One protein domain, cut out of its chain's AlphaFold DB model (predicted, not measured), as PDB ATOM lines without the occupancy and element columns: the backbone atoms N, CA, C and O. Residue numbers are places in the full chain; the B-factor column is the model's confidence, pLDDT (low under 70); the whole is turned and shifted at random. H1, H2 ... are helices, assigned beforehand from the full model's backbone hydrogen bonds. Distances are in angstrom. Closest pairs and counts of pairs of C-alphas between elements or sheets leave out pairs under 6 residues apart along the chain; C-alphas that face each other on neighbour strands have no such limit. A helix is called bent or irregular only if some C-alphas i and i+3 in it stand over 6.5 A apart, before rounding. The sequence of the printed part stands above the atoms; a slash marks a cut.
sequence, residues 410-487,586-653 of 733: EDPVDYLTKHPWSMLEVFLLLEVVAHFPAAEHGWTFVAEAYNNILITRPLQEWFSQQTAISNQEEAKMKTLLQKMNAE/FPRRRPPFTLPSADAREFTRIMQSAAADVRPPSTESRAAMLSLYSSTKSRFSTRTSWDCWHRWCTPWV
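Overview. This is residues 410 to 487 and 586 to 653 of the 733 residues of an uncharacterized protein of Polyporus arcularius HHB13444 (UniProt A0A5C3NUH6). A long helical arm sticks out of a compact head of helices: residues 459 to 487 of H3 stand free, and the rest of H3 runs into the head. In the head, H2 is in the middle, with H4 and H5 side by side with it and H6 and the inner part of H3 crossing it, while H1 is at the outside near H6. The printed part has 146 residues with six named helices, H1 to H6 in chain order, and no named strand; the class is all helix. The whole is loose, with a radius of gyration of the C-alphas of 20.8 A, and spans 75 by 38 by 32 A.

Along the chain. H3, residues 438 to 487, is the longest helix, 66.2 A from first to last C-alpha, and ends at C-alpha 487 at (396.816, 108.471, 189.600). It is irregular, with C-alphas 440 and 443 9.4 A apart, and has a kink of 64 degrees near residue 445. H2, residues 423 to 435, is 18.8 A long. H4, residues 597 to 611, is 20.6 A long, and H5, residues 618 to 631, is 20.1 A long. H6 is residues 641 to 649. H1, residues 412 to 418, begins at C-alpha 412 at (367.434, 117.738, 253.615).

Arrangement. H2 is the hub, touching four helices. Residues 446 to 450 of H3 touch residues 428 to 433 of H2, closest at the C-alphas of Val 432 and Tyr 450, 6.2 A, about perpendicular at 79 degrees. Residues 443 to 448 of H3 touch H6, closest at the C-alphas of Thr 444 and Ser 641, 5.0 A, at a steep tilt of 58 degrees. H4 touches H2 at a shallow tilt of 28 degrees, the same way, closest at the C-alphas of Ala 434 and Ala 610, 4.9 A. H5 touches H2 at a shallow tilt of 19 degrees, opposite ways, closest at the C-alphas of Leu 424 and Leu 628, 6.8 A. H6 only just touches H2, through residues 426 to 430 of H2, with 3 pairs of C-alphas within 8 A, the closest those of Leu 429 and Cys 644, 7.2 A. H1 and H6 are near each other, while H1 and H4 are apart. Every O i to N i+4 pair is within hydrogen-bond range in H1, H2, H4, H5 and H6, and 41 of 46 in H3.

Size, cuts and confidence. The C-alphas of Glu 487 and Val 653, the two farthest apart, are 75.2 A apart. Residues 488 to 585 are not printed, and C-alphas 487 and 586 are 74.4 A apart across this cut. Of the links that are printed whole, none is long. The mean pLDDT of the printed part is 79.1, and 46 residues are under 70, among them residues 586 to 595 and 628 to 635.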
ATOM      1  N   GLU A 410     367.701 111.901 253.680       94.44
ATOM      2  CA  GLU A 410     367.914 111.670 255.123       94.44
ATOM      3  C   GLU A 410     368.221 112.963 255.897       94.44
ATOM      4  O   GLU A 410     367.663 113.192 256.969       94.44
ATOM      5  N   ASP A 411     369.054 113.836 255.321       94.62
ATOM      6  CA  ASP A 411     369.305 115.188 255.821       94.62
ATOM      7  C   ASP A 411     369.026 116.223 254.713       94.62
ATOM      8  O   ASP A 411     369.899 116.518 253.887       94.62
ATOM      9  N   PRO A 412     367.807 116.791 254.657       89.38
ATOM     10  CA  PRO A 412     367.434 117.738 253.615       89.38
ATOM     11  C   PRO A 412     368.209 119.060 253.712       89.38
ATOM     12  O   PRO A 412     368.361 119.746 252.703       89.38
ATOM     13  N   VAL A 413     368.707 119.440 254.895       88.88
ATOM     14  CA  VAL A 413     369.422 120.711 255.089       88.88
ATOM     15  C   VAL A 413     370.842 120.606 254.549       88.88
ATOM     16  O   VAL A 413     371.266 121.459 253.763       88.88
ATOM     17  N   ASP A 414     371.561 119.547 254.921       92.69
ATOM     18  CA  ASP A 414     372.895 119.266 254.385       92.69
ATOM     19  C   ASP A 414     372.838 119.059 252.863       92.69
ATOM     20  O   ASP A 414     373.626 119.640 252.112       92.69
ATOM     21  N   TYR A 415     371.821 118.338 252.384       90.50
ATOM     22  CA  TYR A 415     371.611 118.107 250.959       90.50
ATOM     23  C   TYR A 415     371.408 119.406 250.159       90.50
ATOM     24  O   TYR A 415     372.108 119.641 249.171       90.50
ATOM     25  N   LEU A 416     370.520 120.303 250.603       88.56
ATOM     26  CA  LEU A 416     370.295 121.594 249.936       88.56
ATOM     27  C   LEU A 416     371.527 122.508 249.984       88.56
ATOM     28  O   LEU A 416     371.732 123.311 249.071       88.56
ATOM     29  N   THR A 417     372.347 122.382 251.028       87.75
ATOM     30  CA  THR A 417     373.598 123.137 251.175       87.75
ATOM     31  C   THR A 417     374.662 122.639 250.197       87.75
ATOM     32  O   THR A 417     375.350 123.445 249.570       87.75
ATOM     33  N   LYS A 418     374.762 121.317 250.005       91.31
ATOM     34  CA  LYS A 418     375.670 120.680 249.035       91.31
ATOM     35  C   LYS A 418     375.242 120.891 247.584       91.31
ATOM     36  O   LYS A 418     376.090 120.915 246.693       91.31
ATOM     37  N   HIS A 419     373.944 121.073 247.346       89.69
ATOM     38  CA  HIS A 419     373.362 121.193 246.011       89.69
ATOM     39  C   HIS A 419     372.610 122.524 245.825       89.69
ATOM     40  O   HIS A 419     371.395 122.525 245.585       89.69
ATOM     41  N   PRO A 420     373.299 123.680 245.873       90.81
ATOM     42  CA  PRO A 420     372.647 124.976 245.735       90.81
ATOM     43  C   PRO A 420     372.013 125.124 244.349       90.81
ATOM     44  O   PRO A 420     372.591 124.732 243.338       90.81
ATOM     45  N   TRP A 421     370.815 125.700 244.300       89.06
ATOM     46  CA  TRP A 421     370.116 126.011 243.052       89.06
ATOM     47  C   TRP A 421     370.484 127.407 242.570       89.06
ATOM     48  O   TRP A 421     370.241 128.394 243.272       89.06
ATOM     49  N   SER A 422     370.989 127.498 241.343       88.38
ATOM     50  CA  SER A 422     371.140 128.778 240.662       88.38
ATOM     51  C   SER A 422     369.779 129.352 240.242       88.38
ATOM     52  O   SER A 422     368.779 128.643 240.118       88.38
ATOM     53  N   MET A 423     369.730 130.664 239.996       84.00
ATOM     54  CA  MET A 423     368.510 131.312 239.498       84.00
ATOM     55  C   MET A 423     368.075 130.764 238.134       84.00
ATOM     56  O   MET A 423     366.884 130.566 237.913       84.00
ATOM     57  N   LEU A 424     369.036 130.465 237.256       84.69
ATOM     58  CA  LEU A 424     368.795 129.877 235.936       84.69
ATOM     59  C   LEU A 424     368.153 128.491 236.019       84.69
ATOM     60  O   LEU A 424     367.222 128.208 235.274       84.69
ATOM     61  N   GLU A 425     368.592 127.651 236.955       87.94
ATOM     62  CA  GLU A 425     367.956 126.352 237.199       87.94
ATOM     63  C   GLU A 425     366.507 126.507 237.655       87.94
ATOM     64  O   GLU A 425     365.636 125.751 237.233       87.94
ATOM     65  N   VAL A 426     366.212 127.521 238.472       89.00
ATOM     66  CA  VAL A 426     364.831 127.778 238.888       89.00
ATOM     67  C   VAL A 426     363.976 128.275 237.734       89.00
ATOM     68  O   VAL A 426     362.855 127.804 237.591       89.00
ATOM     69  N   PHE A 427     364.489 129.157 236.879       85.88
ATOM     70  CA  PHE A 427     363.789 129.551 235.654       85.88
ATOM     71  C   PHE A 427     363.461 128.365 234.764       85.88
ATOM     72  O   PHE A 427     362.334 128.215 234.301       85.88
ATOM     73  N   LEU A 428     364.454 127.506 234.576       88.00
ATOM     74  CA  LEU A 428     364.305 126.294 233.810       88.00
ATOM     75  C   LEU A 428     363.238 125.372 234.421       88.00
ATOM     76  O   LEU A 428     362.362 124.892 233.710       88.00
ATOM     77  N   LEU A 429     363.268 125.156 235.737       91.06
ATOM     78  CA  LEU A 429     362.250 124.363 236.419       91.06
ATOM     79  C   LEU A 429     360.851 124.974 236.262       91.06
ATOM     80  O   LEU A 429     359.902 124.235 236.017       91.06
ATOM     81  N   LEU A 430     360.713 126.300 236.377       88.88
ATOM     82  CA  LEU A 430     359.431 126.984 236.176       88.88
ATOM     83  C   LEU A 430     358.881 126.731 234.769       88.88
ATOM     84  O   LEU A 430     357.702 126.413 234.625       88.88
ATOM     85  N   GLU A 431     359.737 126.819 233.752       87.19
ATOM     86  CA  GLU A 431     359.355 126.551 232.367       87.19
ATOM     87  C   GLU A 431     358.941 125.084 232.178       87.19
ATOM     88  O   GLU A 431     357.912 124.808 231.563       87.19
ATOM     89  N   VAL A 432     359.678 124.131 232.762       89.81
ATOM     90  CA  VAL A 432     359.329 122.700 232.713       89.81
ATOM     91  C   VAL A 432     357.974 122.445 233.369       89.81
ATOM     92  O   VAL A 432     357.135 121.774 232.774       89.81
ATOM     93  N   VAL A 433     357.723 123.006 234.553       90.00
ATOM     94  CA  VAL A 433     356.446 122.831 235.262       90.00
ATOM     95  C   VAL A 433     355.288 123.493 234.509       90.00
ATOM     96  O   VAL A 433     354.190 122.946 234.500       90.00
ATOM     97  N   ALA A 434     355.520 124.617 233.824       85.44
ATOM     98  CA  ALA A 434     354.508 125.248 232.973       85.44
ATOM     99  C   ALA A 434     354.110 124.377 231.763       85.44
ATOM    100  O   ALA A 434     352.995 124.492 231.258       85.44
ATOM    101  N   HIS A 435     355.004 123.500 231.291       84.69
ATOM    102  CA  HIS A 435     354.723 122.561 230.196       84.69
ATOM    103  C   HIS A 435     354.184 121.219 230.669       84.69
ATOM    104  O   HIS A 435     353.405 120.585 229.954       84.69
ATOM    105  N   PHE A 436     354.636 120.789 231.841       88.56
ATOM    106  CA  PHE A 436     354.318 119.511 232.447       88.56
ATOM    107  C   PHE A 436     353.864 119.764 233.884       88.56
ATOM    108  O   PHE A 436     354.656 119.598 234.818       88.56
ATOM    109  N   PRO A 437     352.600 120.186 234.082       87.38
ATOM    110  CA  PRO A 437     352.079 120.427 235.415       87.38
ATOM    111  C   PRO A 437     352.268 119.182 236.278       87.38
ATOM    112  O   PRO A 437     351.839 118.080 235.912       87.38
ATOM    113  N   ALA A 438     352.899 119.355 237.442       86.81
ATOM    114  CA  ALA A 438     353.149 118.253 238.369       86.81
ATOM    115  C   ALA A 438     351.842 117.583 238.834       86.81
ATOM    116  O   ALA A 438     351.849 116.395 239.143       86.81
ATOM    117  N   ALA A 439     350.725 118.322 238.798       85.88
ATOM    118  CA  ALA A 439     349.378 117.821 239.056       85.88
ATOM    119  C   ALA A 439     348.981 116.632 238.172       85.88
ATOM    120  O   ALA A 439     348.313 115.711 238.644       85.88
ATOM    121  N   GLU A 440     349.405 116.662 236.910       88.38
ATOM    122  CA  GLU A 440     349.039 115.692 235.879       88.38
ATOM    123  C   GLU A 440     350.133 114.644 235.659       88.38
ATOM    124  O   GLU A 440     349.832 113.482 235.401       88.38
ATOM    125  N   HIS A 441     351.401 115.051 235.768       89.19
ATOM    126  CA  HIS A 441     352.548 114.226 235.376       89.19
ATOM    127  C   HIS A 441     353.334 113.668 236.573       89.19
ATOM    128  O   HIS A 441     354.057 112.681 236.445       89.19
ATOM    129  N   GLY A 442     353.186 114.276 237.750       91.94
ATOM    130  CA  GLY A 442     353.946 113.954 238.953       91.94
ATOM    131  C   GLY A 442     355.379 114.489 238.957       91.94
ATOM    132  O   GLY A 442     355.985 114.790 237.928       91.94
ATOM    133  N   TRP A 443     355.950 114.597 240.157       93.25
ATOM    134  CA  TRP A 443     357.273 115.202 240.369       93.25
ATOM    135  C   TRP A 443     358.436 114.382 239.815       93.25
ATOM    136  O   TRP A 443     359.454 114.951 239.426       93.25
ATOM    137  N   THR A 444     358.284 113.060 239.735       93.06
ATOM    138  CA  THR A 444     359.278 112.182 239.104       93.06
ATOM    139  C   THR A 444     359.430 112.505 237.622       93.06
ATOM    140  O   THR A 444     360.550 112.702 237.161       93.06
ATOM    141  N   PHE A 445     358.312 112.654 236.904       92.94
ATOM    142  CA  PHE A 445     358.331 113.025 235.491       92.94
ATOM    143  C   PHE A 445     358.875 114.440 235.287       92.94
ATOM    144  O   PHE A 445     359.685 114.661 234.396       92.94
ATOM    145  N   VAL A 446     358.474 115.399 236.127       93.31
ATOM    146  CA  VAL A 446     358.983 116.782 236.054       93.31
ATOM    147  C   VAL A 446     360.502 116.823 236.215       93.31
ATOM    148  O   VAL A 446     361.178 117.493 235.437       93.31
ATOM    149  N   ALA A 447     361.059 116.100 237.190       94.00
ATOM    150  CA  ALA A 447     362.506 116.036 237.373       94.00
ATOM    151  C   ALA A 447     363.211 115.312 236.221       94.00
ATOM    152  O   ALA A 447     364.270 115.757 235.786       94.00
ATOM    153  N   GLU A 448     362.621 114.244 235.683       92.44
ATOM    154  CA  GLU A 448     363.147 113.565 234.500       92.44
ATOM    155  C   GLU A 448     363.149 114.491 233.278       92.44
ATOM    156  O   GLU A 448     364.169 114.614 232.611       92.44
ATOM    157  N   ALA A 449     362.053 115.209 233.019       90.50
ATOM    158  CA  ALA A 449     361.965 116.198 231.951       90.50
ATOM    159  C   ALA A 449     363.009 117.307 232.142       90.50
ATOM    160  O   ALA A 449     363.768 117.598 231.223       90.50
ATOM    161  N   TYR A 450     363.117 117.868 233.347       91.94
ATOM    162  CA  TYR A 450     364.131 118.862 233.691       91.94
ATOM    163  C   TYR A 450     365.557 118.357 233.407       91.94
ATOM    164  O   TYR A 450     366.312 119.001 232.676       91.94
ATOM    165  N   ASN A 451     365.905 117.172 233.914       91.06
ATOM    166  CA  ASN A 451     367.221 116.564 233.727       91.06
ATOM    167  C   ASN A 451     367.487 116.212 232.260       91.06
ATOM    168  O   ASN A 451     368.580 116.457 231.758       91.06
ATOM    169  N   ASN A 452     366.491 115.694 231.545       87.12
ATOM    170  CA  ASN A 452     366.609 115.374 230.128       87.12
ATOM    171  C   ASN A 452     366.923 116.614 229.309       87.12
ATOM    172  O   ASN A 452     367.740 116.532 228.389       87.12
ATOM    173  N   ILE A 453     366.337 117.768 229.641       83.69
ATOM    174  CA  ILE A 453     366.656 118.975 228.886       83.69
ATOM    175  C   ILE A 453     368.044 119.530 229.250       83.69
ATOM    176  O   ILE A 453     368.751 120.044 228.383       83.69
ATOM    177  N   LEU A 454     368.506 119.335 230.489       80.38
ATOM    178  CA  LEU A 454     369.900 119.624 230.851       80.38
ATOM    179  C   LEU A 454     370.907 118.739 230.101       80.38
ATOM    180  O   LEU A 454     371.959 119.222 229.687       80.38
ATOM    181  N   ILE A 455     370.586 117.457 229.910       76.44
ATOM    182  CA  ILE A 455     371.471 116.464 229.284       76.44
ATOM    183  C   ILE A 455     371.443 116.552 227.749       76.44
ATOM    184  O   ILE A 455     372.460 116.315 227.090       76.44
ATOM    185  N   THR A 456     370.299 116.899 227.150       70.19
ATOM    186  CA  THR A 456     370.133 116.844 225.687       70.19
ATOM    187  C   THR A 456     371.021 117.820 224.944       70.19
ATOM    188  O   THR A 456     371.401 117.498 223.828       70.19
ATOM    189  N   ARG A 457     371.405 118.970 225.509       63.16
ATOM    190  CA  ARG A 457     372.239 119.924 224.768       63.16
ATOM    191  C   ARG A 457     373.717 119.528 224.691       63.16
ATOM    192  O   ARG A 457     374.218 119.521 223.574       63.16
ATOM    193  N   PRO A 458     374.408 119.132 225.778       63.06
ATOM    194  CA  PRO A 458     375.742 118.540 225.659       63.06
ATOM    195  C   PRO A 458     375.755 117.356 224.691       63.06
ATOM    196  O   PRO A 458     376.666 117.242 223.880       63.06
ATOM    197  N   LEU A 459     374.704 116.527 224.711       55.69
ATOM    198  CA  LEU A 459     374.545 115.447 223.739       55.69
ATOM    199  C   LEU A 459     374.325 115.964 222.315       55.69
ATOM    200  O   LEU A 459     374.971 115.469 221.406       55.69
ATOM    201  N   GLN A 460     373.458 116.951 222.087       64.38
ATOM    202  CA  GLN A 460     373.213 117.531 220.760       64.38
ATOM    203  C   GLN A 460     374.439 118.256 220.207       64.38
ATOM    204  O   GLN A 460     374.726 118.139 219.019       64.38
ATOM    205  N   GLU A 461     375.172 118.988 221.042       74.31
ATOM    206  CA  GLU A 461     376.430 119.642 220.681       74.31
ATOM    207  C   GLU A 461     377.496 118.599 220.367       74.31
ATOM    208  O   GLU A 461     378.149 118.699 219.331       74.31
ATOM    209  N   TRP A 462     377.607 117.549 221.184       71.19
ATOM    210  CA  TRP A 462     378.482 116.418 220.903       71.19
ATOM    211  C   TRP A 462     378.097 115.717 219.593       71.19
ATOM    212  O   TRP A 462     378.955 115.533 218.739       71.19
ATOM    213  N   PHE A 463     376.816 115.416 219.360       60.12
ATOM    214  CA  PHE A 463     376.334 114.840 218.100       60.12
ATOM    215  C   PHE A 463     376.601 115.764 216.906       60.12
ATOM    216  O   PHE A 463     376.983 115.287 215.839       60.12
ATOM    217  N   SER A 464     376.453 117.079 217.072       68.25
ATOM    218  CA  SER A 464     376.744 118.063 216.023       68.25
ATOM    219  C   SER A 464     378.240 118.110 215.703       68.25
ATOM    220  O   SER A 464     378.615 118.122 214.532       68.25
ATOM    221  N   GLN A 465     379.100 118.061 216.724       79.62
ATOM    222  CA  GLN A 465     380.552 117.960 216.559       79.62
ATOM    223  C   GLN A 465     380.945 116.643 215.884       79.62
ATOM    224  O   GLN A 465     381.710 116.665 214.924       79.62
ATOM    225  N   GLN A 466     380.377 115.511 216.309       75.06
ATOM    226  CA  GLN A 466     380.612 114.209 215.679       75.06
ATOM    227  C   GLN A 466     380.158 114.190 214.216       75.06
ATOM    228  O   GLN A 466     380.860 113.662 213.361       75.06
ATOM    229  N   THR A 467     379.031 114.831 213.901       78.31
ATOM    230  CA  THR A 467     378.553 114.967 212.518       78.31
ATOM    231  C   THR A 467     379.518 115.811 211.683       78.31
ATOM    232  O   THR A 467     379.844 115.441 210.558       78.31
ATOM    233  N   ALA A 468     380.028 116.920 212.227       86.31
ATOM    234  CA  ALA A 468     381.014 117.754 211.540       86.31
ATOM    235  C   ALA A 468     382.338 117.007 211.293       86.31
ATOM    236  O   ALA A 468     382.878 117.077 210.189       86.31
ATOM    237  N   ILE A 469     382.825 116.256 212.287       87.25
ATOM    238  CA  ILE A 469     384.027 115.416 212.172       87.25
ATOM    239  C   ILE A 469     383.811 114.328 211.114       87.25
ATOM    240  O   ILE A 469     384.627 114.189 210.207       87.25
ATOM    241  N   SER A 470     382.681 113.621 211.164       85.19
ATOM    242  CA  SER A 470     382.339 112.575 210.194       85.19
ATOM    243  C   SER A 470     382.257 113.120 208.763       85.19
ATOM    244  O   SER A 470     382.852 112.549 207.852       85.19
ATOM    245  N   ASN A 471     381.625 114.280 208.562       88.50
ATOM    246  CA  ASN A 471     381.579 114.946 207.257       88.50
ATOM    247  C   ASN A 471     382.978 115.352 206.767       88.50
ATOM    248  O   ASN A 471     383.279 115.262 205.574       88.50
ATOM    249  N   GLN A 472     383.855 115.794 207.675       94.62
ATOM    250  CA  GLN A 472     385.240 116.124 207.347       94.62
ATOM    251  C   GLN A 472     386.031 114.873 206.931       94.62
ATOM    252  O   GLN A 472     386.814 114.926 205.981       94.62
ATOM    253  N   GLU A 473     385.834 113.745 207.612       90.94
ATOM    254  CA  GLU A 473     386.436 112.458 207.255       90.94
ATOM    255  C   GLU A 473     385.922 111.938 205.912       90.94
ATOM    256  O   GLU A 473     386.715 111.510 205.072       90.94
ATOM    257  N   GLU A 474     384.622 112.061 205.646       91.75
ATOM    258  CA  GLU A 474     384.033 111.707 204.357       91.75
ATOM    259  C   GLU A 474     384.617 112.563 203.222       91.75
ATOM    260  O   GLU A 474     384.974 112.041 202.161       91.75
ATOM    261  N   ALA A 475     384.793 113.869 203.445       95.69
ATOM    262  CA  ALA A 475     385.433 114.762 202.483       95.69
ATOM    263  C   ALA A 475     386.902 114.378 202.221       95.69
ATOM    264  O   ALA A 475     387.344 114.358 201.066       95.69
ATOM    265  N   LYS A 476     387.655 114.005 203.266       96.50
ATOM    266  CA  LYS A 476     389.032 113.492 203.138       96.50
ATOM    267  C   LYS A 476     389.067 112.184 202.345       96.50
ATOM    268  O   LYS A 476     389.884 112.045 201.436       96.50
ATOM    269  N   MET A 477     388.151 111.260 202.625       95.88
ATOM    270  CA  MET A 477     388.041 109.981 201.921       95.88
ATOM    271  C   MET A 477     387.674 110.171 200.444       95.88
ATOM    272  O   MET A 477     388.294 109.566 199.569       95.88
ATOM    273  N   LYS A 478     386.729 111.069 200.137       97.06
ATOM    274  CA  LYS A 478     386.386 111.451 198.758       97.06
ATOM    275  C   LYS A 478     387.587 112.040 198.019       97.06
ATOM    276  O   LYS A 478     387.853 111.650 196.885       97.06
ATOM    277  N   THR A 479     388.346 112.918 198.673       97.75
ATOM    278  CA  THR A 479     389.565 113.518 198.103       97.75
ATOM    279  C   THR A 479     390.635 112.457 197.826       97.75
ATOM    280  O   THR A 479     391.249 112.454 196.758       97.75
ATOM    281  N   LEU A 480     390.828 111.506 198.746       97.50
ATOM    282  CA  LEU A 480     391.760 110.391 198.572       97.50
ATOM    283  C   LEU A 480     391.364 109.498 197.386       97.50
ATOM    284  O   LEU A 480     392.205 109.193 196.542       97.50
ATOM    285  N   LEU A 481     390.083 109.132 197.278       97.31
ATOM    286  CA  LEU A 481     389.560 108.342 196.159       97.31
ATOM    287  C   LEU A 481     389.708 109.071 194.820       97.31
ATOM    288  O   LEU A 481     390.077 108.460 193.816       97.31
ATOM    289  N   GLN A 482     389.468 110.384 194.785       97.38
ATOM    290  CA  GLN A 482     389.708 111.196 193.592       97.38
ATOM    291  C   GLN A 482     391.187 111.199 193.196       97.38
ATOM    292  O   GLN A 482     391.495 111.031 192.015       97.38
ATOM    293  N   LYS A 483     392.100 111.322 194.169       97.62
ATOM    294  CA  LYS A 483     393.548 111.266 193.934       97.62
ATOM    295  C   LYS A 483     393.977 109.907 193.382       97.62
ATOM    296  O   LYS A 483     394.662 109.870 192.365       97.62
ATOM    297  N   MET A 484     393.510 108.809 193.979       97.25
ATOM    298  CA  MET A 484     393.777 107.454 193.484       97.25
ATOM    299  C   MET A 484     393.242 107.247 192.063       97.25
ATOM    300  O   MET A 484     393.935 106.688 191.222       97.25
ATOM    301  N   ASN A 485     392.044 107.749 191.751       96.88
ATOM    302  CA  ASN A 485     391.485 107.668 190.399       96.88
ATOM    303  C   ASN A 485     392.237 108.541 189.381       96.88
ATOM    304  O   ASN A 485     392.298 108.200 188.199       96.88
ATOM    305  N   ALA A 486     392.780 109.684 189.798       96.88
ATOM    306  CA  ALA A 486     393.626 110.516 188.947       96.88
ATOM    307  C   ALA A 486     394.981 109.845 188.684       96.88
ATOM    308  O   ALA A 486     395.454 109.837 187.550       96.88
ATOM    309  N   GLU A 487     395.575 109.236 189.708       96.81
ATOM    310  CA  GLU A 487     396.816 108.471 189.600       96.81
ATOM    311  C   GLU A 487     396.638 107.227 188.724       96.81
ATOM    312  O   GLU A 487     397.407 107.032 187.788       96.81
ATOM    313  N   PHE A 586     347.347 130.682 242.194       37.75
ATOM    314  CA  PHE A 586     348.759 130.370 242.008       37.75
ATOM    315  C   PHE A 586     349.643 131.473 242.618       37.75
ATOM    316  O   PHE A 586     349.398 132.655 242.337       37.75
ATOM    317  N   PRO A 587     350.640 131.138 243.461       48.09
ATOM    318  CA  PRO A 587     351.425 132.141 244.167       48.09
ATOM    319  C   PRO A 587     352.098 133.064 243.149       48.09
ATOM    320  O   PRO A 587     352.988 132.655 242.401       48.09
ATOM    321  N   ARG A 588     351.643 134.322 243.102       49.84
ATOM    322  CA  ARG A 588     352.194 135.373 242.242       49.84
ATOM    323  C   ARG A 588     353.554 135.783 242.798       49.84
ATOM    324  O   ARG A 588     353.691 136.799 243.477       49.84
ATOM    325  N   ARG A 589     354.574 134.969 242.527       57.69
ATOM    326  CA  ARG A 589     355.953 135.273 242.914       57.69
ATOM    327  C   ARG A 589     356.418 136.494 242.127       57.69
ATOM    328  O   ARG A 589     356.249 136.559 240.912       57.69
ATOM    329  N   ARG A 590     357.000 137.467 242.826       49.72
ATOM    330  CA  ARG A 590     357.784 138.526 242.187       49.72
ATOM    331  C   ARG A 590     359.174 137.968 241.860       49.72
ATOM    332  O   ARG A 590     359.662 137.138 242.633       49.72
ATOM    333  N   PRO A 591     359.805 138.401 240.756       50.09
ATOM    334  CA  PRO A 591     361.197 138.058 240.489       50.09
ATOM    335  C   PRO A 591     362.057 138.485 241.684       50.09
ATOM    336  O   PRO A 591     361.801 139.561 242.239       50.09
ATOM    337  N   PRO A 592     363.059 137.694 242.102       59.28
ATOM    338  CA  PRO A 592     364.053 138.159 243.061       59.28
ATOM    339  C   PRO A 592     364.603 139.526 242.659       59.28
ATOM    340  O   PRO A 592     364.979 139.733 241.508       59.28
ATOM    341  N   PHE A 593     364.668 140.457 243.612       44.62
ATOM    342  CA  PHE A 593     365.117 141.834 243.370       44.62
ATOM    343  C   PHE A 593     366.571 141.939 242.882       44.62
ATOM    344  O   PHE A 593     366.993 142.998 242.432       44.62
ATOM    345  N   THR A 594     367.332 140.849 242.968       51.78
ATOM    346  CA  THR A 594     368.711 140.737 242.488       51.78
ATOM    347  C   THR A 594     368.815 140.349 241.012       51.78
ATOM    348  O   THR A 594     369.921 140.322 240.477       51.78
ATOM    349  N   LEU A 595     367.700 140.035 240.343       52.22
ATOM    350  CA  LEU A 595     367.720 139.669 238.930       52.22
ATOM    351  C   LEU A 595     367.931 140.896 238.030       52.22
ATOM    352  O   LEU A 595     367.262 141.917 238.223       52.22
ATOM    353  N   PRO A 596     368.778 140.787 236.990       73.06
ATOM    354  CA  PRO A 596     368.814 141.754 235.904       73.06
ATOM    355  C   PRO A 596     367.414 142.000 235.331       73.06
ATOM    356  O   PRO A 596     366.575 141.102 235.259       73.06
ATOM    357  N   SER A 597     367.147 143.227 234.881       71.81
ATOM    358  CA  SER A 597     365.807 143.636 234.428       71.81
ATOM    359  C   SER A 597     365.280 142.851 233.216       71.81
ATOM    360  O   SER A 597     364.071 142.837 232.977       71.81
ATOM    361  N   ALA A 598     366.164 142.227 232.432       72.81
ATOM    362  CA  ALA A 598     365.792 141.309 231.358       72.81
ATOM    363  C   ALA A 598     365.254 139.989 231.938       72.81
ATOM    364  O   ALA A 598     364.094 139.652 231.715       72.81
ATOM    365  N   ASP A 599     366.035 139.329 232.790       68.88
ATOM    366  CA  ASP A 599     365.673 138.059 233.433       68.88
ATOM    367  C   ASP A 599     364.442 138.198 234.343       68.88
ATOM    368  O   ASP A 599     363.607 137.303 234.427       68.88
ATOM    369  N   ALA A 600     364.279 139.347 235.004       69.25
ATOM    370  CA  ALA A 600     363.099 139.646 235.814       69.25
ATOM    371  C   ALA A 600     361.811 139.773 234.975       69.25
ATOM    372  O   ALA A 600     360.725 139.397 235.432       69.25
ATOM    373  N   ARG A 601     361.909 140.294 233.744       75.12
ATOM    374  CA  ARG A 601     360.782 140.319 232.798       75.12
ATOM    375  C   ARG A 601     360.444 138.910 232.328       75.12
ATOM    376  O   ARG A 601     359.269 138.549 232.361       75.12
ATOM    377  N   GLU A 602     361.458 138.112 232.013       70.25
ATOM    378  CA  GLU A 602     361.291 136.703 231.651       70.25
ATOM    379  C   GLU A 602     360.636 135.913 232.798       70.25
ATOM    380  O   GLU A 602     359.651 135.214 232.582       70.25
ATOM    381  N   PHE A 603     361.071 136.128 234.049       68.25
ATOM    382  CA  PHE A 603     360.450 135.546 235.250       68.25
ATOM    383  C   PHE A 603     358.968 135.860 235.333       68.25
ATOM    384  O   PHE A 603     358.142 134.981 235.560       68.25
ATOM    385  N   THR A 604     358.638 137.141 235.180       72.94
ATOM    386  CA  THR A 604     357.268 137.623 235.316       72.94
ATOM    387  C   THR A 604     356.394 137.018 234.225       72.94
ATOM    388  O   THR A 604     355.284 136.588 234.523       72.94
ATOM    389  N   ARG A 605     356.908 136.919 232.992       79.81
ATOM    390  CA  ARG A 605     356.231 136.282 231.858       79.81
ATOM    391  C   ARG A 605     355.954 134.803 232.134       79.81
ATOM    392  O   ARG A 605     354.800 134.392 232.086       79.81
ATOM    393  N   ILE A 606     356.980 134.032 232.498       67.38
ATOM    394  CA  ILE A 606     356.864 132.590 232.778       67.38
ATOM    395  C   ILE A 606     355.885 132.342 233.928       67.38
ATOM    396  O   ILE A 606     354.987 131.510 233.823       67.38
ATOM    397  N   MET A 607     356.003 133.114 235.010       70.00
ATOM    398  CA  MET A 607     355.092 133.030 236.151       70.00
ATOM    399  C   MET A 607     353.652 133.391 235.782       70.00
ATOM    400  O   MET A 607     352.734 132.788 236.324       70.00
ATOM    401  N   GLN A 608     353.435 134.356 234.886       72.44
ATOM    402  CA  GLN A 608     352.098 134.693 234.393       72.44
ATOM    403  C   GLN A 608     351.507 133.562 233.551       72.44
ATOM    404  O   GLN A 608     350.343 133.229 233.755       72.44
ATOM    405  N   SER A 609     352.291 132.948 232.661       68.12
ATOM    406  CA  SER A 609     351.853 131.786 231.877       68.12
ATOM    407  C   SER A 609     351.508 130.599 232.775       68.12
ATOM    408  O   SER A 609     350.420 130.043 232.659       68.12
ATOM    409  N   ALA A 610     352.381 130.278 233.737       64.81
ATOM    410  CA  ALA A 610     352.147 129.208 234.705       64.81
ATOM    411  C   ALA A 610     350.926 129.490 235.600       64.81
ATOM    412  O   ALA A 610     350.115 128.604 235.839       64.81
ATOM    413  N   ALA A 611     350.754 130.734 236.062       66.50
ATOM    414  CA  ALA A 611     349.613 131.125 236.891       66.50
ATOM    415  C   ALA A 611     348.283 131.146 236.130       66.50
ATOM    416  O   ALA A 611     347.229 130.989 236.745       66.50
ATOM    417  N   ALA A 612     348.324 131.390 234.820       70.38
ATOM    418  CA  ALA A 612     347.149 131.346 233.963       70.38
ATOM    419  C   ALA A 612     346.737 129.910 233.603       70.38
ATOM    420  O   ALA A 612     345.674 129.739 233.016       70.38
ATOM    421  N   ASP A 613     347.572 128.910 233.920       62.88
ATOM    422  CA  ASP A 613     347.441 127.529 233.434       62.88
ATOM    423  C   ASP A 613     347.352 127.460 231.892       62.88
ATOM    424  O   ASP A 613     346.828 126.525 231.289       62.88
ATOM    425  N   VAL A 614     347.852 128.509 231.226       67.62
ATOM    426  CA  VAL A 614     347.881 128.618 229.771       67.62
ATOM    427  C   VAL A 614     349.260 128.185 229.329       67.62
ATOM    428  O   VAL A 614     350.247 128.898 229.529       67.62
ATOM    429  N   ARG A 615     349.309 127.018 228.688       67.38
ATOM    430  CA  ARG A 615     350.518 126.519 228.040       67.38
ATOM    431  C   ARG A 615     351.035 127.596 227.074       67.38
ATOM    432  O   ARG A 615     350.306 127.947 226.140       67.38
ATOM    433  N   PRO A 616     352.247 128.142 227.278       65.50
ATOM    434  CA  PRO A 616     352.780 129.156 226.381       65.50
ATOM    435  C   PRO A 616     352.866 128.600 224.949       65.50
ATOM    436  O   PRO A 616     353.083 127.393 224.769       65.50
ATOM    437  N   PRO A 617     352.681 129.443 223.914       71.19
ATOM    438  CA  PRO A 617     352.801 129.002 222.532       71.19
ATOM    439  C   PRO A 617     354.171 128.353 222.311       71.19
ATOM    440  O   PRO A 617     355.207 128.863 222.748       71.19
ATOM    441  N   SER A 618     354.171 127.196 221.644       67.06
ATOM    442  CA  SER A 618     355.327 126.289 221.571       67.06
ATOM    443  C   SER A 618     356.583 126.925 220.971       67.06
ATOM    444  O   SER A 618     357.693 126.496 221.276       67.06
ATOM    445  N   THR A 619     356.428 127.944 220.126       68.56
ATOM    446  CA  THR A 619     357.527 128.688 219.503       68.56
ATOM    447  C   THR A 619     358.215 129.640 220.478       68.56
ATOM    448  O   THR A 619     359.444 129.666 220.531       68.56
ATOM    449  N   GLU A 620     357.449 130.383 221.277       69.38
ATOM    450  CA  GLU A 620     357.973 131.351 222.247       69.38
ATOM    451  C   GLU A 620     358.606 130.644 223.447       69.38
ATOM    452  O   GLU A 620     359.720 130.977 223.846       69.38
ATOM    453  N   SER A 621     357.948 129.603 223.961       66.69
ATOM    454  CA  SER A 621     358.502 128.767 225.030       66.69
ATOM    455  C   SER A 621     359.802 128.091 224.591       66.69
ATOM    456  O   SER A 621     360.798 128.119 225.311       66.69
ATOM    457  N   ARG A 622     359.857 127.570 223.354       65.56
ATOM    458  CA  ARG A 622     361.088 127.003 222.792       65.56
ATOM    459  C   ARG A 622     362.197 128.049 222.700       65.56
ATOM    460  O   ARG A 622     363.334 127.723 223.020       65.56
ATOM    461  N   ALA A 623     361.896 129.279 222.288       71.69
ATOM    462  CA  ALA A 623     362.889 130.351 222.229       71.69
ATOM    463  C   ALA A 623     363.400 130.749 223.625       71.69
ATOM    464  O   ALA A 623     364.611 130.876 223.812       71.69
ATOM    465  N   ALA A 624     362.507 130.880 224.611       67.94
ATOM    466  CA  ALA A 624     362.861 131.181 225.997       67.94
ATOM    467  C   ALA A 624     363.702 130.063 226.624       67.94
ATOM    468  O   ALA A 624     364.755 130.327 227.197       67.94
ATOM    469  N   MET A 625     363.293 128.808 226.422       66.44
ATOM    470  CA  MET A 625     364.073 127.627 226.773       66.44
ATOM    471  C   MET A 625     365.464 127.687 226.143       66.44
ATOM    472  O   MET A 625     366.451 127.637 226.863       66.44
ATOM    473  N   LEU A 626     365.576 127.865 224.822       68.25
ATOM    474  CA  LEU A 626     366.866 127.954 224.125       68.25
ATOM    475  C   LEU A 626     367.742 129.106 224.642       68.25
ATOM    476  O   LEU A 626     368.952 128.931 224.776       68.25
ATOM    477  N   SER A 627     367.150 130.258 224.966       72.06
ATOM    478  CA  SER A 627     367.858 131.401 225.549       72.06
ATOM    479  C   SER A 627     368.385 131.079 226.948       72.06
ATOM    480  O   SER A 627     369.588 131.212 227.193       72.06
ATOM    481  N   LEU A 628     367.533 130.543 227.828       67.31
ATOM    482  CA  LEU A 628     367.935 130.060 229.146       67.31
ATOM    483  C   LEU A 628     369.040 129.009 228.999       67.31
ATOM    484  O   LEU A 628     370.092 129.164 229.602       67.31
ATOM    485  N   TYR A 629     368.908 128.029 228.107       67.75
ATOM    486  CA  TYR A 629     369.957 127.033 227.859       67.75
ATOM    487  C   TYR A 629     371.259 127.620 227.312       67.75
ATOM    488  O   TYR A 629     372.337 127.119 227.630       67.75
ATOM    489  N   SER A 630     371.202 128.669 226.485       68.12
ATOM    490  CA  SER A 630     372.398 129.362 225.982       68.12
ATOM    491  C   SER A 630     373.247 129.935 227.113       68.12
ATOM    492  O   SER A 630     374.476 129.853 227.068       68.12
ATOM    493  N   SER A 631     372.589 130.405 228.171       69.94
ATOM    494  CA  SER A 631     373.247 130.998 229.330       69.94
ATOM    495  C   SER A 631     373.863 129.972 230.291       69.94
ATOM    496  O   SER A 631     374.747 130.320 231.072       69.94
ATOM    497  N   THR A 632     373.464 128.698 230.220       65.81
ATOM    498  CA  THR A 632     373.701 127.735 231.310       65.81
ATOM    499  C   THR A 632     374.949 126.864 231.174       65.81
ATOM    500  O   THR A 632     375.244 126.090 232.082       65.81
ATOM    501  N   LYS A 633     375.726 127.021 230.090       61.97
ATOM    502  CA  LYS A 633     377.086 126.459 229.893       61.97
ATOM    503  C   LYS A 633     377.312 125.060 230.516       61.97
ATOM    504  O   LYS A 633     378.286 124.863 231.236       61.97
ATOM    505  N   SER A 634     376.397 124.121 230.254       55.28
ATOM    506  CA  SER A 634     376.495 122.667 230.507       55.28
ATOM    507  C   SER A 634     376.841 122.170 231.927       55.28
ATOM    508  O   SER A 634     377.194 121.001 232.067       55.28
ATOM    509  N   ARG A 635     376.793 122.997 232.979       64.75
ATOM    510  CA  ARG A 635     377.374 122.642 234.297       64.75
ATOM    511  C   ARG A 635     376.380 122.324 235.409       64.75
ATOM    512  O   ARG A 635     376.791 122.205 236.561       64.75
ATOM    513  N   PHE A 636     375.093 122.199 235.113       75.88
ATOM    514  CA  PHE A 636     374.128 121.929 236.174       75.88
ATOM    515  C   PHE A 636     374.097 120.460 236.566       75.88
ATOM    516  O   PHE A 636     374.066 119.570 235.719       75.88
ATOM    517  N   SER A 637     374.098 120.231 237.877       83.56
ATOM    518  CA  SER A 637     373.879 118.916 238.459       83.56
ATOM    519  C   SER A 637     372.471 118.429 238.137       83.56
ATOM    520  O   SER A 637     371.518 119.212 238.154       83.56
ATOM    521  N   THR A 638     372.331 117.125 237.910       88.88
ATOM    522  CA  THR A 638     371.017 116.485 237.886       88.88
ATOM    523  C   THR A 638     370.307 116.708 239.220       88.88
ATOM    524  O   THR A 638     370.932 116.737 240.280       88.88
ATOM    525  N   ARG A 639     368.992 116.918 239.163       93.38
ATOM    526  CA  ARG A 639     368.152 117.210 240.329       93.38
ATOM    527  C   ARG A 639     367.219 116.047 240.615       93.38
ATOM    528  O   ARG A 639     366.735 115.390 239.691       93.38
ATOM    529  N   THR A 640     366.975 115.785 241.891       94.38
ATOM    530  CA  THR A 640     366.010 114.762 242.305       94.38
ATOM    531  C   THR A 640     364.577 115.278 242.157       94.38
ATOM    532  O   THR A 640     364.332 116.482 242.063       94.38
ATOM    533  N   SER A 641     363.595 114.375 242.151       94.62
ATOM    534  CA  SER A 641     362.180 114.770 242.200       94.62
ATOM    535  C   SER A 641     361.865 115.581 243.451       94.62
ATOM    536  O   SER A 641     361.136 116.574 243.364       94.62
ATOM    537  N   TRP A 642     362.456 115.204 244.590       94.75
ATOM    538  CA  TRP A 642     362.334 115.945 245.837       94.75
ATOM    539  C   TRP A 642     362.894 117.363 245.722       94.75
ATOM    540  O   TRP A 642     362.213 118.295 246.134       94.75
ATOM    541  N   ASP A 643     364.063 117.555 245.102       93.88
ATOM    542  CA  ASP A 643     364.627 118.895 244.884       93.88
ATOM    543  C   ASP A 643     363.687 119.801 244.101       93.88
ATOM    544  O   ASP A 643     363.443 120.943 244.493       93.88
ATOM    545  N   CYS A 644     363.168 119.293 242.981       93.69
ATOM    546  CA  CYS A 644     362.264 120.034 242.112       93.69
ATOM    547  C   CYS A 644     360.983 120.416 242.863       93.69
ATOM    548  O   CYS A 644     360.563 121.575 242.817       93.69
ATOM    549  N   TRP A 645     360.398 119.475 243.611       94.06
ATOM    550  CA  TRP A 645     359.231 119.739 244.453       94.06
ATOM    551  C   TRP A 645     359.539 120.750 245.561       94.06
ATOM    552  O   TRP A 645     358.815 121.732 245.720       94.06
ATOM    553  N   HIS A 646     360.627 120.548 246.304       91.19
ATOM    554  CA  HIS A 646     361.035 121.419 247.398       91.19
ATOM    555  C   HIS A 646     361.270 122.838 246.879       91.19
ATOM    556  O   HIS A 646     360.786 123.807 247.459       91.19
ATOM    557  N   ARG A 647     361.952 122.992 245.740       88.38
ATOM    558  CA  ARG A 647     362.225 124.312 245.164       88.38
ATOM    559  C   ARG A 647     360.972 124.996 244.628       88.38
ATOM    560  O   ARG A 647     360.855 126.224 244.698       88.38
ATOM    561  N   TRP A 648     360.024 124.212 244.127       85.25
ATOM    562  CA  TRP A 648     358.718 124.713 243.737       85.25
ATOM    563  C   TRP A 648     357.890 125.168 244.939       85.25
ATOM    564  O   TRP A 648     357.318 126.255 244.911       85.25
ATOM    565  N   CYS A 649     357.846 124.387 246.015       82.50
ATOM    566  CA  CYS A 649     356.957 124.624 247.151       82.50
ATOM    567  C   CYS A 649     357.531 125.604 248.185       82.50
ATOM    568  O   CYS A 649     356.779 126.397 248.752       82.50
ATOM    569  N   THR A 650     358.846 125.609 248.401       77.31
ATOM    570  CA  THR A 650     359.486 126.416 249.444       77.31
ATOM    571  C   THR A 650     359.741 127.843 248.946       77.31
ATOM    572  O   THR A 650     360.428 128.040 247.937       77.31
ATOM    573  N   PRO A 651     359.196 128.875 249.616       62.09
ATOM    574  CA  PRO A 651     359.451 130.258 249.245       62.09
ATOM    575  C   PRO A 651     360.926 130.613 249.445       62.09
ATOM    576  O   PRO A 651     361.570 130.181 250.400       62.09
ATOM    577  N   TRP A 652     361.449 131.454 248.554       55.66
ATOM    578  CA  TRP A 652     362.777 132.039 248.688       55.66
ATOM    579  C   TRP A 652     362.771 133.052 249.822       55.66
ATOM    580  O   TRP A 652     362.527 134.241 249.620       55.66
ATOM    581  N   VAL A 653     363.016 132.584 251.035       51.31
ATOM    582  CA  VAL A 653     363.361 133.487 252.121       51.31
ATOM    583  C   VAL A 653     364.830 133.818 251.918       51.31
ATOM    584  O   VAL A 653     365.697 132.979 252.154       51.31
TER     585      VAL A 653